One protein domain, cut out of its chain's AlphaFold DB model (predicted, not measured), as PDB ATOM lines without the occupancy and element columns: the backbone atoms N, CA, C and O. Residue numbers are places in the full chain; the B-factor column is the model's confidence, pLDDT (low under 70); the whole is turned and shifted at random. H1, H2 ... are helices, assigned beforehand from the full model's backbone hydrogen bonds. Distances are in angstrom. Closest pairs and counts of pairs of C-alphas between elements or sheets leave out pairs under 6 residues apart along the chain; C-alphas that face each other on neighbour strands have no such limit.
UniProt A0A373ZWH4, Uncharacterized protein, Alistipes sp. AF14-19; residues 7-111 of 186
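AT A GLANCE: This is residues 7 to 111 of the 186 residues of an uncharacterized protein of Alistipes sp. AF14-19 (UniProt A0A373ZWH4). One very long helix, H4, makes the long axis of a rod, and the shorter helices are set along it. H2 folds in alongside the first part of H4, running opposite to it, H1 crosses H4 near its middle, and H5 folds back on its last part as a small helical hairpin. H3 is next to H2, near the end of the rod where H4 begins, and does not reach H4. The printed part has 105 residues with five named helices, H1 to H5 in order along the chain, and no named strand; the class is all helix. The whole is extended, with a radius of gyration of the C-alphas of 21.4 A and spans of 69 by 26 by 19 A.

IN THESE COORDINATES: H4, residues 58 to 98, measures 59.9 A from C-alpha 58 at (-8.460, -1.543, 35.932) to C-alpha 98 at (-32.910, -55.178, 25.528). H2, residues 26 to 39, measures 20.1 A. H1, residues 12 to 19, begins with C-alpha 12 at (-27.835, -17.853, 30.083) and measures 10.6 A. H3, residues 45 to 50, measures 8.7 A. H5, residues 104 to 109, measures 8.5 A and ends with C-alpha 109 at (-28.325, -47.250, 16.006).

HOW THE PARTS SIT: H4 is the hub and touches three helices. With residues 58 to 72 alone it touches H2, at a shallow tilt of 26 degrees, opposite ways; their closest C-alphas, of Leu 32 and Leu 68, are 6.0 A apart. With residues 76 to 80 alone it touches H1, at a steep tilt of 46 degrees, the same way; the closest C-alphas, of Tyr 19 and Phe 80, are 5.6 A apart. With residues 92 to 97 alone it touches H5, at a steep tilt of 41 degrees, opposite ways, and the two form a helical hairpin; the closest C-alphas, of Phe 96 and Glu 104, are 5.1 A apart. Of these three pairs one is at a shallow tilt, and the packing is mostly crossed, but only just. H3 touches no helix; it is close to H2 but not clearly touching, and the closest C-alphas, of Ala 38 and Leu 48, are 7.4 A apart. H3 and H4 are apart, and so are H1 and H2. In H1, H2, H3, H4 and H5 every pair of O i and N i+4 is within hydrogen-bond range.

THE WHOLE: The two C-alphas farthest apart, those of Thr 56 and Arg 101, are 69.6 A from each other. The printed part, residues 7 to 111, has no cut. The links from H2 to H3 and from H4 to H5 are tight, those from H1 to H2 and from H3 to H4 are short, and no link is long. The mean pLDDT of the printed part is 91.3, and no printed residue is under 70.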
ATOM      1  N   TYR A   7     -33.655 -30.040  30.221       83.56
ATOM      2  CA  TYR A   7     -34.201 -28.721  29.938       83.56
ATOM      3  C   TYR A   7     -33.264 -27.964  29.005       83.56
ATOM      4  O   TYR A   7     -32.082 -27.795  29.322       83.56
ATOM      5  N   LEU A   8     -33.776 -27.496  27.876       84.94
ATOM      6  CA  LEU A   8     -33.095 -26.520  27.050       84.94
ATOM      7  C   LEU A   8     -33.227 -25.157  27.745       84.94
ATOM      8  O   LEU A   8     -34.343 -24.671  27.896       84.94
ATOM      9  N   PRO A   9     -32.126 -24.536  28.197       83.12
ATOM     10  CA  PRO A   9     -32.225 -23.272  28.916       83.12
ATOM     11  C   PRO A   9     -32.775 -22.159  28.024       83.12
ATOM     12  O   PRO A   9     -32.244 -21.934  26.931       83.12
ATOM     13  N   GLY A  10     -33.777 -21.429  28.515       83.12
ATOM     14  CA  GLY A  10     -34.345 -20.270  27.824       83.12
ATOM     15  C   GLY A  10     -33.403 -19.066  27.827       83.12
ATOM     16  O   GLY A  10     -33.447 -18.219  26.933       83.12
ATOM     17  N   ASP A  11     -32.493 -19.005  28.804       87.38
ATOM     18  CA  ASP A  11     -31.458 -17.986  28.866       87.38
ATOM     19  C   ASP A  11     -30.139 -18.482  29.487       87.38
ATOM     20  O   ASP A  11     -29.960 -19.626  29.915       87.38
ATOM     21  N   LYS A  12     -29.154 -17.578  29.513       87.56
ATOM     22  CA  LYS A  12     -27.835 -17.853  30.083       87.56
ATOM     23  C   LYS A  12     -27.896 -18.125  31.590       87.56
ATOM     24  O   LYS A  12     -27.085 -18.905  32.074       87.56
ATOM     25  N   GLN A  13     -28.753 -17.441  32.336       89.62
ATOM     26  CA  GLN A  13     -28.823 -17.602  33.785       89.62
ATOM     27  C   GLN A  13     -29.348 -18.996  34.133       89.62
ATOM     28  O   GLN A  13     -28.724 -19.696  34.927       89.62
ATOM     29  N   GLU A  14     -30.389 -19.445  33.439       88.25
ATOM     30  CA  GLU A  14     -30.944 -20.784  33.598       88.25
ATOM     31  C   GLU A  14     -29.927 -21.881  33.244       88.25
ATOM     32  O   GLU A  14     -29.794 -22.864  33.976       88.25
ATOM     33  N   LEU A  15     -29.131 -21.684  32.183       90.50
ATOM     34  CA  LEU A  15     -28.041 -22.599  31.827       90.50
ATOM     35  C   LEU A  15     -27.062 -22.765  33.001       90.50
ATOM     36  O   LEU A  15     -26.686 -23.884  33.348       90.50
ATOM     37  N   PHE A  16     -26.675 -21.657  33.637       92.56
ATOM     38  CA  PHE A  16     -25.780 -21.660  34.795       92.56
ATOM     39  C   PHE A  16     -26.415 -22.284  36.033       92.56
ATOM     40  O   PHE A  16     -25.739 -23.015  36.752       92.56
ATOM     41  N   ASP A  17     -27.684 -22.002  36.302       90.56
ATOM     42  CA  ASP A  17     -28.337 -22.483  37.514       90.56
ATOM     43  C   ASP A  17     -28.613 -23.986  37.468       90.56
ATOM     44  O   ASP A  17     -28.457 -24.656  38.494       90.56
ATOM     45  N   ARG A  18     -28.952 -24.519  36.288       87.81
ATOM     46  CA  ARG A  18     -29.280 -25.938  36.102       87.81
ATOM     47  C   ARG A  18     -28.062 -26.829  35.869       87.81
ATOM     48  O   ARG A  18     -28.034 -27.941  36.389       87.81
ATOM     49  N   TYR A  19     -27.081 -26.377  35.084       92.50
ATOM     50  CA  TYR A  19     -26.055 -27.281  34.545       92.50
ATOM     51  C   TYR A  19     -24.640 -27.043  35.044       92.50
ATOM     52  O   TYR A  19     -23.822 -27.947  34.926       92.50
ATOM     53  N   LEU A  20     -24.326 -25.870  35.596       94.69
ATOM     54  CA  LEU A  20     -22.963 -25.597  36.034       94.69
ATOM     55  C   LEU A  20     -22.610 -26.473  37.237       94.69
ATOM     56  O   LEU A  20     -23.205 -26.329  38.313       94.69
ATOM     57  N   ASP A  21     -21.560 -27.278  37.107       94.38
ATOM     58  CA  ASP A  21     -20.971 -27.946  38.258       94.38
ATOM     59  C   ASP A  21     -20.206 -26.919  39.107       94.38
ATOM     60  O   ASP A  21     -19.032 -26.587  38.900       94.38
ATOM     61  N   LYS A  22     -20.908 -26.395  40.114       93.69
ATOM     62  CA  LYS A  22     -20.373 -25.405  41.055       93.69
ATOM     63  C   LYS A  22     -19.171 -25.935  41.835       93.69
ATOM     64  O   LYS A  22     -18.351 -25.133  42.280       93.69
ATOM     65  N   THR A  23     -19.065 -27.252  42.008       94.62
ATOM     66  CA  THR A  23     -17.962 -27.875  42.742       94.62
ATOM     67  C   THR A  23     -16.730 -28.028  41.859       94.62
ATOM     68  O   THR A  23     -15.652 -27.585  42.255       94.62
ATOM     69  N   ALA A  24     -16.893 -28.531  40.632       94.62
ATOM     70  CA  ALA A  24     -15.802 -28.674  39.669       94.62
ATOM     71  C   ALA A  24     -15.215 -27.321  39.232       94.62
ATOM     72  O   ALA A  24     -14.033 -27.222  38.895       94.62
ATOM     73  N   HIS A  25     -16.024 -26.259  39.264       95.69
ATOM     74  CA  HIS A  25     -15.633 -24.922  38.813       95.69
ATOM     75  C   HIS A  25     -15.486 -23.890  39.940       95.69
ATOM     76  O   HIS A  25     -15.429 -22.689  39.664       95.69
ATOM     77  N   ALA A  26     -15.365 -24.335  41.195       95.75
ATOM     78  CA  ALA A  26     -15.299 -23.467  42.374       95.75
ATOM     79  C   ALA A  26     -14.226 -22.365  42.268       95.75
ATOM     80  O   ALA A  26     -14.517 -21.194  42.519       95.75
ATOM     81  N   ASP A  27     -13.014 -22.701  41.817       94.88
ATOM     82  CA  ASP A  27     -11.917 -21.733  41.660       94.88
ATOM     83  C   ASP A  27     -12.222 -20.659  40.610       94.88
ATOM     84  O   ASP A  27     -11.897 -19.480  40.780       94.88
ATOM     85  N   LEU A  28     -12.865 -21.058  39.509       95.38
ATOM     86  CA  LEU A  28     -13.224 -20.159  38.419       95.38
ATOM     87  C   LEU A  28     -14.340 -19.198  38.853       95.38
ATOM     88  O   LEU A  28     -14.251 -17.994  38.589       95.38
ATOM     89  N   ILE A  29     -15.341 -19.725  39.565       95.44
ATOM     90  CA  ILE A  29     -16.432 -18.957  40.176       95.44
ATOM     91  C   ILE A  29     -15.859 -17.948  41.169       95.44
ATOM     92  O   ILE A  29     -16.172 -16.755  41.097       95.44
ATOM     93  N   GLU A  30     -14.981 -18.401  42.064       95.31
ATOM     94  CA  GLU A  30     -14.390 -17.545  43.083       95.31
ATOM     95  C   GLU A  30     -13.534 -16.447  42.456       95.31
ATOM     96  O   GLU A  30     -13.684 -15.270  42.797       95.31
ATOM     97  N   ARG A  31     -12.689 -16.782  41.475       95.69
ATOM     98  CA  ARG A  31     -11.863 -15.776  40.802       95.69
ATOM     99  C   ARG A  31     -12.719 -14.741  40.077       95.69
ATOM    100  O   ARG A  31     -12.445 -13.545  40.197       95.69
ATOM    101  N   LEU A  32     -13.774 -15.159  39.375       95.50
ATOM    102  CA  LEU A  32     -14.687 -14.231  38.705       95.50
ATOM    103  C   LEU A  32     -15.415 -13.324  39.708       95.50
ATOM    104  O   LEU A  32     -15.524 -12.116  39.470       95.50
ATOM    105  N   ARG A  33     -15.863 -13.877  40.844       95.25
ATOM    106  CA  ARG A  33     -16.491 -13.123  41.942       95.25
ATOM    107  C   ARG A  33     -15.550 -12.053  42.486       95.25
ATOM    108  O   ARG A  33     -15.943 -10.894  42.621       95.25
ATOM    109  N   VAL A  34     -14.303 -12.427  42.760       95.12
ATOM    110  CA  VAL A  34     -13.282 -11.524  43.294       95.12
ATOM    111  C   VAL A  34     -12.955 -10.417  42.290       95.12
ATOM    112  O   VAL A  34     -13.019  -9.245  42.652       95.12
ATOM    113  N   ILE A  35     -12.668 -10.740  41.027       95.00
ATOM    114  CA  ILE A  35     -12.345  -9.729  40.005       95.00
ATOM    115  C   ILE A  35     -13.515  -8.766  39.783       95.00
ATOM    116  O   ILE A  35     -13.327  -7.549  39.716       95.00
ATOM    117  N   THR A  36     -14.742  -9.286  39.746       94.25
ATOM    118  CA  THR A  36     -15.948  -8.458  39.633       94.25
ATOM    119  C   THR A  36     -16.102  -7.536  40.841       94.25
ATOM    120  O   THR A  36     -16.348  -6.341  40.679       94.25
ATOM    121  N   GLY A  37     -15.891  -8.055  42.053       93.75
ATOM    122  CA  GLY A  37     -15.903  -7.256  43.275       93.75
ATOM    123  C   GLY A  37     -14.795  -6.198  43.312       93.75
ATOM    124  O   GLY A  37     -15.017  -5.104  43.833       93.75
ATOM    125  N   ALA A  38     -13.615  -6.495  42.760       92.75
ATOM    126  CA  ALA A  38     -12.505  -5.552  42.673       92.75
ATOM    127  C   ALA A  38     -12.858  -4.360  41.779       92.75
ATOM    128  O   ALA A  38     -12.730  -3.223  42.231       92.75
ATOM    129  N   LEU A  39     -13.372  -4.630  40.573       92.06
ATOM    130  CA  LEU A  39     -13.819  -3.618  39.607       92.06
ATOM    131  C   LEU A  39     -14.991  -2.773  40.128       92.06
ATOM    132  O   LEU A  39     -15.102  -1.599  39.797       92.06
ATOM    133  N   GLN A  40     -15.859  -3.354  40.961       92.31
ATOM    134  CA  GLN A  40     -16.982  -2.651  41.591       92.31
ATOM    135  C   GLN A  40     -16.601  -1.928  42.895       92.31
ATOM    136  O   GLN A  40     -17.484  -1.421  43.582       92.31
ATOM    137  N   ASN A  41     -15.319  -1.914  43.280       90.00
ATOM    138  CA  ASN A  41     -14.835  -1.368  44.555       90.00
ATOM    139  C   ASN A  41     -15.478  -1.987  45.815       90.00
ATOM    140  O   ASN A  41     -15.428  -1.403  46.894       90.00
ATOM    141  N   LYS A  42     -16.019  -3.207  45.712       92.38
ATOM    142  CA  LYS A  42     -16.711  -3.920  46.804       92.38
ATOM    143  C   LYS A  42     -15.792  -4.778  47.681       92.38
ATOM    144  O   LYS A  42     -16.243  -5.354  48.666       92.38
ATOM    145  N   LEU A  43     -14.515  -4.919  47.324       90.69
ATOM    146  CA  LEU A  43     -13.554  -5.689  48.126       90.69
ATOM    147  C   LEU A  43     -12.901  -4.851  49.229       90.69
ATOM    148  O   LEU A  43     -12.615  -3.668  49.050       90.69
ATOM    149  N   THR A  44     -12.583  -5.494  50.348       90.25
ATOM    150  CA  THR A  44     -11.757  -4.892  51.397       90.25
ATOM    151  C   THR A  44     -10.276  -4.882  50.989       90.25
ATOM    152  O   THR A  44      -9.853  -5.733  50.198       90.25
ATOM    153  N   PRO A  45      -9.445  -3.987  51.559       89.00
ATOM    154  CA  PRO A  45      -7.998  -3.989  51.320       89.00
ATOM    155  C   PRO A  45      -7.330  -5.337  51.628       89.00
ATOM    156  O   PRO A  45      -6.426  -5.761  50.913       89.00
ATOM    157  N   GLN A  46      -7.801  -6.046  52.658       91.06
ATOM    158  CA  GLN A  46      -7.307  -7.381  53.008       91.06
ATOM    159  C   GLN A  46      -7.596  -8.408  51.904       91.06
ATOM    160  O   GLN A  46      -6.692  -9.141  51.509       91.06
ATOM    161  N   LYS A  47      -8.820  -8.423  51.350       88.94
ATOM    162  CA  LYS A  47      -9.176  -9.322  50.239       88.94
ATOM    163  C   LYS A  47      -8.378  -9.017  48.971       88.94
ATOM    164  O   LYS A  47      -7.946  -9.944  48.297       88.94
ATOM    165  N   LEU A  48      -8.126  -7.743  48.664       88.44
ATOM    166  CA  LEU A  48      -7.270  -7.376  47.528       88.44
ATOM    167  C   LEU A  48      -5.854  -7.940  47.675       88.44
ATOM    168  O   LEU A  48      -5.337  -8.535  46.733       88.44
ATOM    169  N   ARG A  49      -5.253  -7.803  48.866       90.38
ATOM    170  CA  ARG A  49      -3.915  -8.342  49.153       90.38
ATOM    171  C   ARG A  49      -3.884  -9.865  49.048       90.38
ATOM    172  O   ARG A  49      -2.976 -10.396  48.418       90.38
ATOM    173  N   LEU A  50      -4.890 -10.547  49.600       92.31
ATOM    174  CA  LEU A  50      -5.012 -12.006  49.534       92.31
ATOM    175  C   LEU A  50      -5.013 -12.514  48.085       92.31
ATOM    176  O   LEU A  50      -4.299 -13.457  47.757       92.31
ATOM    177  N   HIS A  51      -5.769 -11.852  47.208       89.00
ATOM    178  CA  HIS A  51      -5.893 -12.240  45.802       89.00
ATOM    179  C   HIS A  51      -4.882 -11.560  44.866       89.00
ATOM    180  O   HIS A  51      -4.984 -11.736  43.647       89.00
ATOM    181  N   ARG A  52      -3.916 -10.812  45.427       89.69
ATOM    182  CA  ARG A  52      -2.868 -10.063  44.708       89.69
ATOM    183  C   ARG A  52      -3.429  -9.156  43.609       89.69
ATOM    184  O   ARG A  52      -2.968  -9.184  42.474       89.69
ATOM    185  N   ILE A  53      -4.460  -8.387  43.946       90.56
ATOM    186  CA  ILE A  53      -5.146  -7.494  43.011       90.56
ATOM    187  C   ILE A  53      -4.671  -6.061  43.213       90.56
ATOM    188  O   ILE A  53      -4.860  -5.490  44.288       90.56
ATOM    189  N   ASP A  54      -4.142  -5.474  42.143       87.19
ATOM    190  CA  ASP A  54      -3.945  -4.036  42.025       87.19
ATOM    191  C   ASP A  54      -5.169  -3.403  41.351       87.19
ATOM    192  O   ASP A  54      -5.523  -3.741  40.226       87.19
ATOM    193  N   ARG A  55      -5.841  -2.489  42.058       79.19
ATOM    194  CA  ARG A  55      -7.010  -1.771  41.529       79.19
ATOM    195  C   ARG A  55      -6.654  -0.691  40.516       79.19
ATOM    196  O   ARG A  55      -7.536  -0.281  39.766       79.19
ATOM    197  N   THR A  56      -5.419  -0.198  40.535       82.75
ATOM    198  CA  THR A  56      -4.988   0.858  39.612       82.75
ATOM    199  C   THR A  56      -4.897   0.335  38.180       82.75
ATOM    200  O   THR A  56      -5.148   1.083  37.238       82.75
ATOM    201  N   ASP A  57      -4.696  -0.975  38.015       88.06
ATOM    202  CA  ASP A  57      -4.715  -1.661  36.727       88.06
ATOM    203  C   ASP A  57      -6.121  -2.169  36.345       88.06
ATOM    204  O   ASP A  57      -6.389  -3.360  36.147       88.06
ATOM    205  N   ALA A  58      -7.069  -1.235  36.261       88.06
ATOM    206  CA  ALA A  58      -8.460  -1.543  35.932       88.06
ATOM    207  C   ALA A  58      -8.623  -2.199  34.546       88.06
ATOM    208  O   ALA A  58      -9.542  -2.996  34.349       88.06
ATOM    209  N   ILE A  59      -7.730  -1.892  33.596       91.94
ATOM    210  CA  ILE A  59      -7.756  -2.441  32.232       91.94
ATOM    211  C   ILE A  59      -7.441  -3.940  32.262       91.94
ATOM    212  O   ILE A  59      -8.208  -4.737  31.709       91.94
ATOM    213  N   THR A  60      -6.376  -4.353  32.956       92.56
ATOM    214  CA  THR A  60      -6.040  -5.777  33.088       92.56
ATOM    215  C   THR A  60      -7.143  -6.542  33.809       92.56
ATOM    216  O   THR A  60      -7.556  -7.606  33.341       92.56
ATOM    217  N   LEU A  61      -7.702  -5.984  34.890       93.44
ATOM    218  CA  LEU A  61      -8.823  -6.605  35.605       93.44
ATOM    219  C   LEU A  61     -10.068  -6.755  34.724       93.44
ATOM    220  O   LEU A  61     -10.774  -7.764  34.802       93.44
ATOM    221  N   PHE A  62     -10.348  -5.774  33.865       94.00
ATOM    222  CA  PHE A  62     -11.461  -5.840  32.923       94.00
ATOM    223  C   PHE A  62     -11.270  -6.959  31.890       94.00
ATOM    224  O   PHE A  62     -12.196  -7.749  31.669       94.00
ATOM    225  N   HIS A  63     -10.077  -7.074  31.299       95.75
ATOM    226  CA  HIS A  63      -9.756  -8.159  30.368       95.75
ATOM    227  C   HIS A  63      -9.770  -9.530  31.047       95.75
ATOM    228  O   HIS A  63     -10.295 -10.496  30.482       95.75
ATOM    229  N   GLU A  64      -9.265  -9.621  32.277       95.38
ATOM    230  CA  GLU A  64      -9.337 -10.845  33.068       95.38
ATOM    231  C   GLU A  64     -10.796 -11.252  33.300       95.38
ATOM    232  O   GLU A  64     -11.163 -12.396  33.023       95.38
ATOM    233  N   ARG A  65     -11.663 -10.314  33.706       96.25
ATOM    234  CA  ARG A  65     -13.101 -10.571  33.872       96.25
ATOM    235  C   ARG A  65     -13.733 -11.100  32.588       96.25
ATOM    236  O   ARG A  65     -14.482 -12.067  32.644       96.25
ATOM    237  N   GLN A  66     -13.449 -10.494  31.434       96.31
ATOM    238  CA  GLN A  66     -13.987 -10.969  30.152       96.31
ATOM    239  C   GLN A  66     -13.542 -12.404  29.846       96.31
ATOM    240  O   GLN A  66     -14.364 -13.243  29.474       96.31
ATOM    241  N   LYS A  67     -12.257 -12.709  30.060       96.88
ATOM    242  CA  LYS A  67     -11.704 -14.054  29.867       96.88
ATOM    243  C   LYS A  67     -12.350 -15.071  30.809       96.88
ATOM    244  O   LYS A  67     -12.699 -16.163  30.367       96.88
ATOM    245  N   LEU A  68     -12.527 -14.719  32.081       96.69
ATOM    246  CA  LEU A  68     -13.172 -15.569  33.081       96.69
ATOM    247  C   LEU A  68     -14.648 -15.810  32.749       96.69
ATOM    248  O   LEU A  68     -15.088 -16.951  32.785       96.69
ATOM    249  N   THR A  69     -15.389 -14.781  32.337       94.75
ATOM    250  CA  THR A  69     -16.786 -14.925  31.893       94.75
ATOM    251  C   THR A  69     -16.903 -15.858  30.690       94.75
ATOM    252  O   THR A  69     -17.799 -16.699  30.658       94.75
ATOM    253  N   LYS A  70     -15.989 -15.748  29.714       95.81
ATOM    254  CA  LYS A  70     -15.946 -16.668  28.571       95.81
ATOM    255  C   LYS A  70     -15.671 -18.102  29.022       95.81
ATOM    256  O   LYS A  70     -16.377 -19.006  28.593       95.81
ATOM    257  N   LYS A  71     -14.689 -18.306  29.907       96.50
ATOM    258  CA  LYS A  71     -14.379 -19.630  30.464       96.50
ATOM    259  C   LYS A  71     -15.556 -20.226  31.233       96.50
ATOM    260  O   LYS A  71     -15.835 -21.398  31.056       96.50
ATOM    261  N   MET A  72     -16.256 -19.425  32.036       96.00
ATOM    262  CA  MET A  72     -17.452 -19.863  32.760       96.00
ATOM    263  C   MET A  72     -18.555 -20.320  31.806       96.00
ATOM    264  O   MET A  72     -19.178 -21.346  32.037       96.00
ATOM    265  N   PHE A  73     -18.775 -19.578  30.718       94.69
ATOM    266  CA  PHE A  73     -19.743 -19.977  29.699       94.69
ATOM    267  C   PHE A  73     -19.329 -21.278  28.993       94.69
ATOM    268  O   PHE A  73     -20.150 -22.162  28.790       94.69
ATOM    269  N   GLN A  74     -18.045 -21.428  28.656       95.19
ATOM    270  CA  GLN A  74     -17.529 -22.668  28.067       95.19
ATOM    271  C   GLN A  74     -17.663 -23.861  29.021       95.19
ATOM    272  O   GLN A  74     -18.015 -24.947  28.572       95.19
ATOM    273  N   ALA A  75     -17.402 -23.652  30.313       96.00
ATOM    274  CA  ALA A  75     -17.543 -24.668  31.348       96.00
ATOM    275  C   ALA A  75     -18.986 -25.179  31.418       96.00
ATOM    276  O   ALA A  75     -19.214 -26.356  31.177       96.00
ATOM    277  N   VAL A  76     -19.969 -24.288  31.583       95.44
ATOM    278  CA  VAL A  76     -21.371 -24.720  31.687       95.44
ATOM    279  C   VAL A  76     -21.901 -25.386  30.412       95.44
ATOM    280  O   VAL A  76     -22.660 -26.346  30.491       95.44
ATOM    281  N   VAL A  77     -21.483 -24.933  29.224       94.00
ATOM    282  CA  VAL A  77     -21.846 -25.604  27.961       94.00
ATOM    283  C   VAL A  77     -21.228 -27.002  27.893       94.00
ATOM    284  O   VAL A  77     -21.855 -27.928  27.384       94.00
ATOM    285  N   THR A  78     -20.014 -27.166  28.423       95.19
ATOM    286  CA  THR A  78     -19.357 -28.476  28.514       95.19
ATOM    287  C   THR A  78     -20.099 -29.383  29.490       95.19
ATOM    288  O   THR A  78     -20.390 -30.517  29.127       95.19
ATOM    289  N   ASP A  79     -20.476 -28.886  30.669       94.44
ATOM    290  CA  ASP A  79     -21.240 -29.653  31.662       94.44
ATOM    291  C   ASP A  79     -22.595 -30.102  31.104       94.44
ATOM    292  O   ASP A  79     -22.974 -31.270  31.225       94.44
ATOM    293  N   PHE A  80     -23.296 -29.202  30.408       92.31
ATOM    294  CA  PHE A  80     -24.525 -29.527  29.690       92.31
ATOM    295  C   PHE A  80     -24.296 -30.632  28.647       92.31
ATOM    296  O   PHE A  80     -25.006 -31.636  28.647       92.31
ATOM    297  N   ALA A  81     -23.275 -30.500  27.796       91.44
ATOM    298  CA  ALA A  81     -22.955 -31.507  26.785       91.44
ATOM    299  C   ALA A  81     -22.584 -32.864  27.409       91.44
ATOM    300  O   ALA A  81     -23.050 -33.903  26.947       91.44
ATOM    301  N   VAL A  82     -21.803 -32.868  28.494       92.75
ATOM    302  CA  VAL A  82     -21.471 -34.080  29.257       92.75
ATOM    303  C   VAL A  82     -22.739 -34.740  29.781       92.75
ATOM    304  O   VAL A  82     -22.871 -35.964  29.696       92.75
ATOM    305  N   ARG A  83     -23.702 -33.954  30.275       90.19
ATOM    306  CA  ARG A  83     -24.985 -34.479  30.741       90.19
ATOM    307  C   ARG A  83     -25.803 -35.097  29.604       90.19
ATOM    308  O   ARG A  83     -26.286 -36.214  29.774       90.19
ATOM    309  N   VAL A  84     -25.896 -34.432  28.448       89.19
ATOM    310  CA  VAL A  84     -26.542 -34.977  27.236       89.19
ATOM    311  C   VAL A  84     -25.899 -36.302  26.829       89.19
ATOM    312  O   VAL A  84     -26.590 -37.306  26.673       89.19
ATOM    313  N   CYS A  85     -24.571 -36.340  26.713       90.69
ATOM    314  CA  CYS A  85     -23.848 -37.551  26.331       90.69
ATOM    315  C   CYS A  85     -24.011 -38.675  27.361       90.69
ATOM    316  O   CYS A  85     -24.152 -39.831  26.975       90.69
ATOM    317  N   THR A  86     -24.032 -38.353  28.655       90.31
ATOM    318  CA  THR A  86     -24.267 -39.341  29.719       90.31
ATOM    319  C   THR A  86     -25.649 -39.970  29.573       90.31
ATOM    320  O   THR A  86     -25.758 -41.194  29.586       90.31
ATOM    321  N   ASN A  87     -26.688 -39.158  29.353       87.31
ATOM    322  CA  ASN A  87     -28.032 -39.669  29.095       87.31
ATOM    323  C   ASN A  87     -28.070 -40.530  27.819       87.31
ATOM    324  O   ASN A  87     -28.685 -41.592  27.827       87.31
ATOM    325  N   GLN A  88     -27.377 -40.130  26.745       89.19
ATOM    326  CA  GLN A  88     -27.317 -40.937  25.521       89.19
ATOM    327  C   GLN A  88     -26.642 -42.291  25.755       89.19
ATOM    328  O   GLN A  88     -27.121 -43.310  25.264       89.19
ATOM    329  N   ILE A  89     -25.548 -42.319  26.522       90.19
ATOM    330  CA  ILE A  89     -24.870 -43.565  26.893       90.19
ATOM    331  C   ILE A  89     -25.822 -44.467  27.678       90.19
ATOM    332  O   ILE A  89     -25.889 -45.659  27.387       90.19
ATOM    333  N   GLU A  90     -26.574 -43.920  28.635       86.56
ATOM    334  CA  GLU A  90     -27.576 -44.678  29.395       86.56
ATOM    335  C   GLU A  90     -28.654 -45.274  28.468       86.56
ATOM    336  O   GLU A  90     -28.946 -46.466  28.578       86.56
ATOM    337  N   ILE A  91     -29.184 -44.494  27.515       85.75
ATOM    338  CA  ILE A  91     -30.182 -44.959  26.534       85.75
ATOM    339  C   ILE A  91     -29.608 -46.081  25.664       85.75
ATOM    340  O   ILE A  91     -30.195 -47.158  25.581       85.75
ATOM    341  N   CYS A  92     -28.444 -45.866  25.049       89.31
ATOM    342  CA  CYS A  92     -27.809 -46.873  24.199       89.31
ATOM    343  C   CYS A  92     -27.451 -48.143  24.980       89.31
ATOM    344  O   CYS A  92     -27.577 -49.245  24.456       89.31
ATOM    345  N   THR A  93     -27.031 -48.006  26.241       89.19
ATOM    346  CA  THR A  93     -26.733 -49.151  27.114       89.19
ATOM    347  C   THR A  93     -27.993 -49.959  27.392       89.19
ATOM    348  O   THR A  93     -27.958 -51.184  27.326       89.19
ATOM    349  N   GLN A  94     -29.114 -49.294  27.674       84.81
ATOM    350  CA  GLN A  94     -30.392 -49.974  27.857       84.81
ATOM    351  C   GLN A  94     -30.804 -50.723  26.580       84.81
ATOM    352  O   GLN A  94     -31.071 -51.920  26.642       84.81
ATOM    353  N   GLN A  95     -30.739 -50.059  25.421       85.44
ATOM    354  CA  GLN A  95     -31.070 -50.671  24.130       85.44
ATOM    355  C   GLN A  95     -30.167 -51.858  23.783       85.44
ATOM    356  O   GLN A  95     -30.640 -52.844  23.229       85.44
ATOM    357  N   PHE A  96     -28.885 -51.810  24.154       89.81
ATOM    358  CA  PHE A  96     -27.977 -52.943  23.994       89.81
ATOM    359  C   PHE A  96     -28.456 -54.183  24.761       89.81
ATOM    360  O   PHE A  96     -28.454 -55.279  24.210       89.81
ATOM    361  N   TYR A  97     -28.862 -54.020  26.023       88.69
ATOM    362  CA  TYR A  97     -29.290 -55.147  26.856       88.69
ATOM    363  C   TYR A  97     -30.693 -55.662  26.518       88.69
ATOM    364  O   TYR A  97     -30.981 -56.829  26.776       88.69
ATOM    365  N   GLU A  98     -31.552 -54.814  25.955       84.56
ATOM    366  CA  GLU A  98     -32.910 -55.178  25.528       84.56
ATOM    367  C   GLU A  98     -32.949 -55.795  24.120       84.56
ATOM    368  O   GLU A  98     -33.937 -56.430  23.747       84.56
ATOM    369  N   ALA A  99     -31.884 -55.641  23.330       89.06
ATOM    370  CA  ALA A  99     -31.833 -56.141  21.965       89.06
ATOM    371  C   ALA A  99     -31.800 -57.683  21.893       89.06
ATOM    372  O   ALA A  99     -31.128 -58.347  22.691       89.06
ATOM    373  N   PRO A 100     -32.443 -58.288  20.875       90.94
ATOM    374  CA  PRO A 100     -32.222 -59.686  20.535       90.94
ATOM    375  C   PRO A 100     -30.743 -59.954  20.234       90.94
ATOM    376  O   PRO A 100     -30.046 -59.120  19.652       90.94
ATOM    377  N   ARG A 101     -30.270 -61.159  20.569       92.50
ATOM    378  CA  ARG A 101     -28.873 -61.554  20.326       92.50
ATOM    379  C   ARG A 101     -28.488 -61.385  18.857       92.50
ATOM    380  O   ARG A 101     -29.145 -61.945  17.978       92.50
ATOM    381  N   GLY A 102     -27.393 -60.674  18.608       93.94
ATOM    382  CA  GLY A 102     -26.885 -60.386  17.264       93.94
ATOM    383  C   GLY A 102     -27.567 -59.205  16.566       93.94
ATOM    384  O   GLY A 102     -27.274 -58.949  15.398       93.94
ATOM    385  N   LYS A 103     -28.475 -58.496  17.249       93.75
ATOM    386  CA  LYS A 103     -29.170 -57.295  16.759       93.75
ATOM    387  C   LYS A 103     -28.809 -56.029  17.537       93.75
ATOM    388  O   LYS A 103     -29.333 -54.958  17.247       93.75
ATOM    389  N   GLU A 104     -27.865 -56.111  18.467       94.50
ATOM    390  CA  GLU A 104     -27.511 -55.033  19.392       94.50
ATOM    391  C   GLU A 104     -27.090 -53.752  18.657       94.50
ATOM    392  O   GLU A 104     -27.491 -52.656  19.037       94.50
ATOM    393  N   ALA A 105     -26.332 -53.877  17.562       91.69
ATOM    394  CA  ALA A 105     -25.900 -52.730  16.765       91.69
ATOM    395  C   ALA A 105     -27.072 -51.996  16.087       91.69
ATOM    396  O   ALA A 105     -27.075 -50.767  16.048       91.69
ATOM    397  N   GLU A 106     -28.069 -52.733  15.584       92.31
ATOM    398  CA  GLU A 106     -29.268 -52.158  14.957       92.31
ATOM    399  C   GLU A 106     -30.112 -51.409  16.002       92.31
ATOM    400  O   GLU A 106     -30.552 -50.291  15.748       92.31
ATOM    401  N   HIS A 107     -30.256 -51.972  17.205       89.12
ATOM    402  CA  HIS A 107     -30.992 -51.353  18.315       89.12
ATOM    403  C   HIS A 107     -30.275 -50.128  18.907       89.12
ATOM    404  O   HIS A 107     -30.911 -49.113  19.196       89.12
ATOM    405  N   ILE A 108     -28.943 -50.167  19.044       88.88
ATOM    406  CA  ILE A 108     -28.166 -48.982  19.438       88.88
ATOM    407  C   ILE A 108     -28.300 -47.886  18.375       88.88
ATOM    408  O   ILE A 108     -28.507 -46.726  18.718       88.88
ATOM    409  N   ALA A 109     -28.204 -48.228  17.087       87.88
ATOM    410  CA  ALA A 109     -28.325 -47.250  16.006       87.88
ATOM    411  C   ALA A 109     -29.736 -46.647  15.908       87.88
ATOM    412  O   ALA A 109     -29.874 -45.475  15.565       87.88
ATOM    413  N   ALA A 110     -30.765 -47.430  16.235       85.50
ATOM    414  CA  ALA A 110     -32.152 -46.980  16.323       85.50
ATOM    415  C   ALA A 110     -32.492 -46.295  17.660       85.50
ATOM    416  O   ALA A 110     -33.626 -45.854  17.850       85.50
ATOM    417  N   SER A 111     -31.540 -46.203  18.596       84.25
ATOM    418  CA  SER A 111     -31.763 -45.549  19.884       84.25
ATOM    419  C   SER A 111     -32.120 -44.084  19.680       84.25
ATOM    420  O   SER A 111     -31.448 -43.357  18.948       84.25
TER     421      SER A 111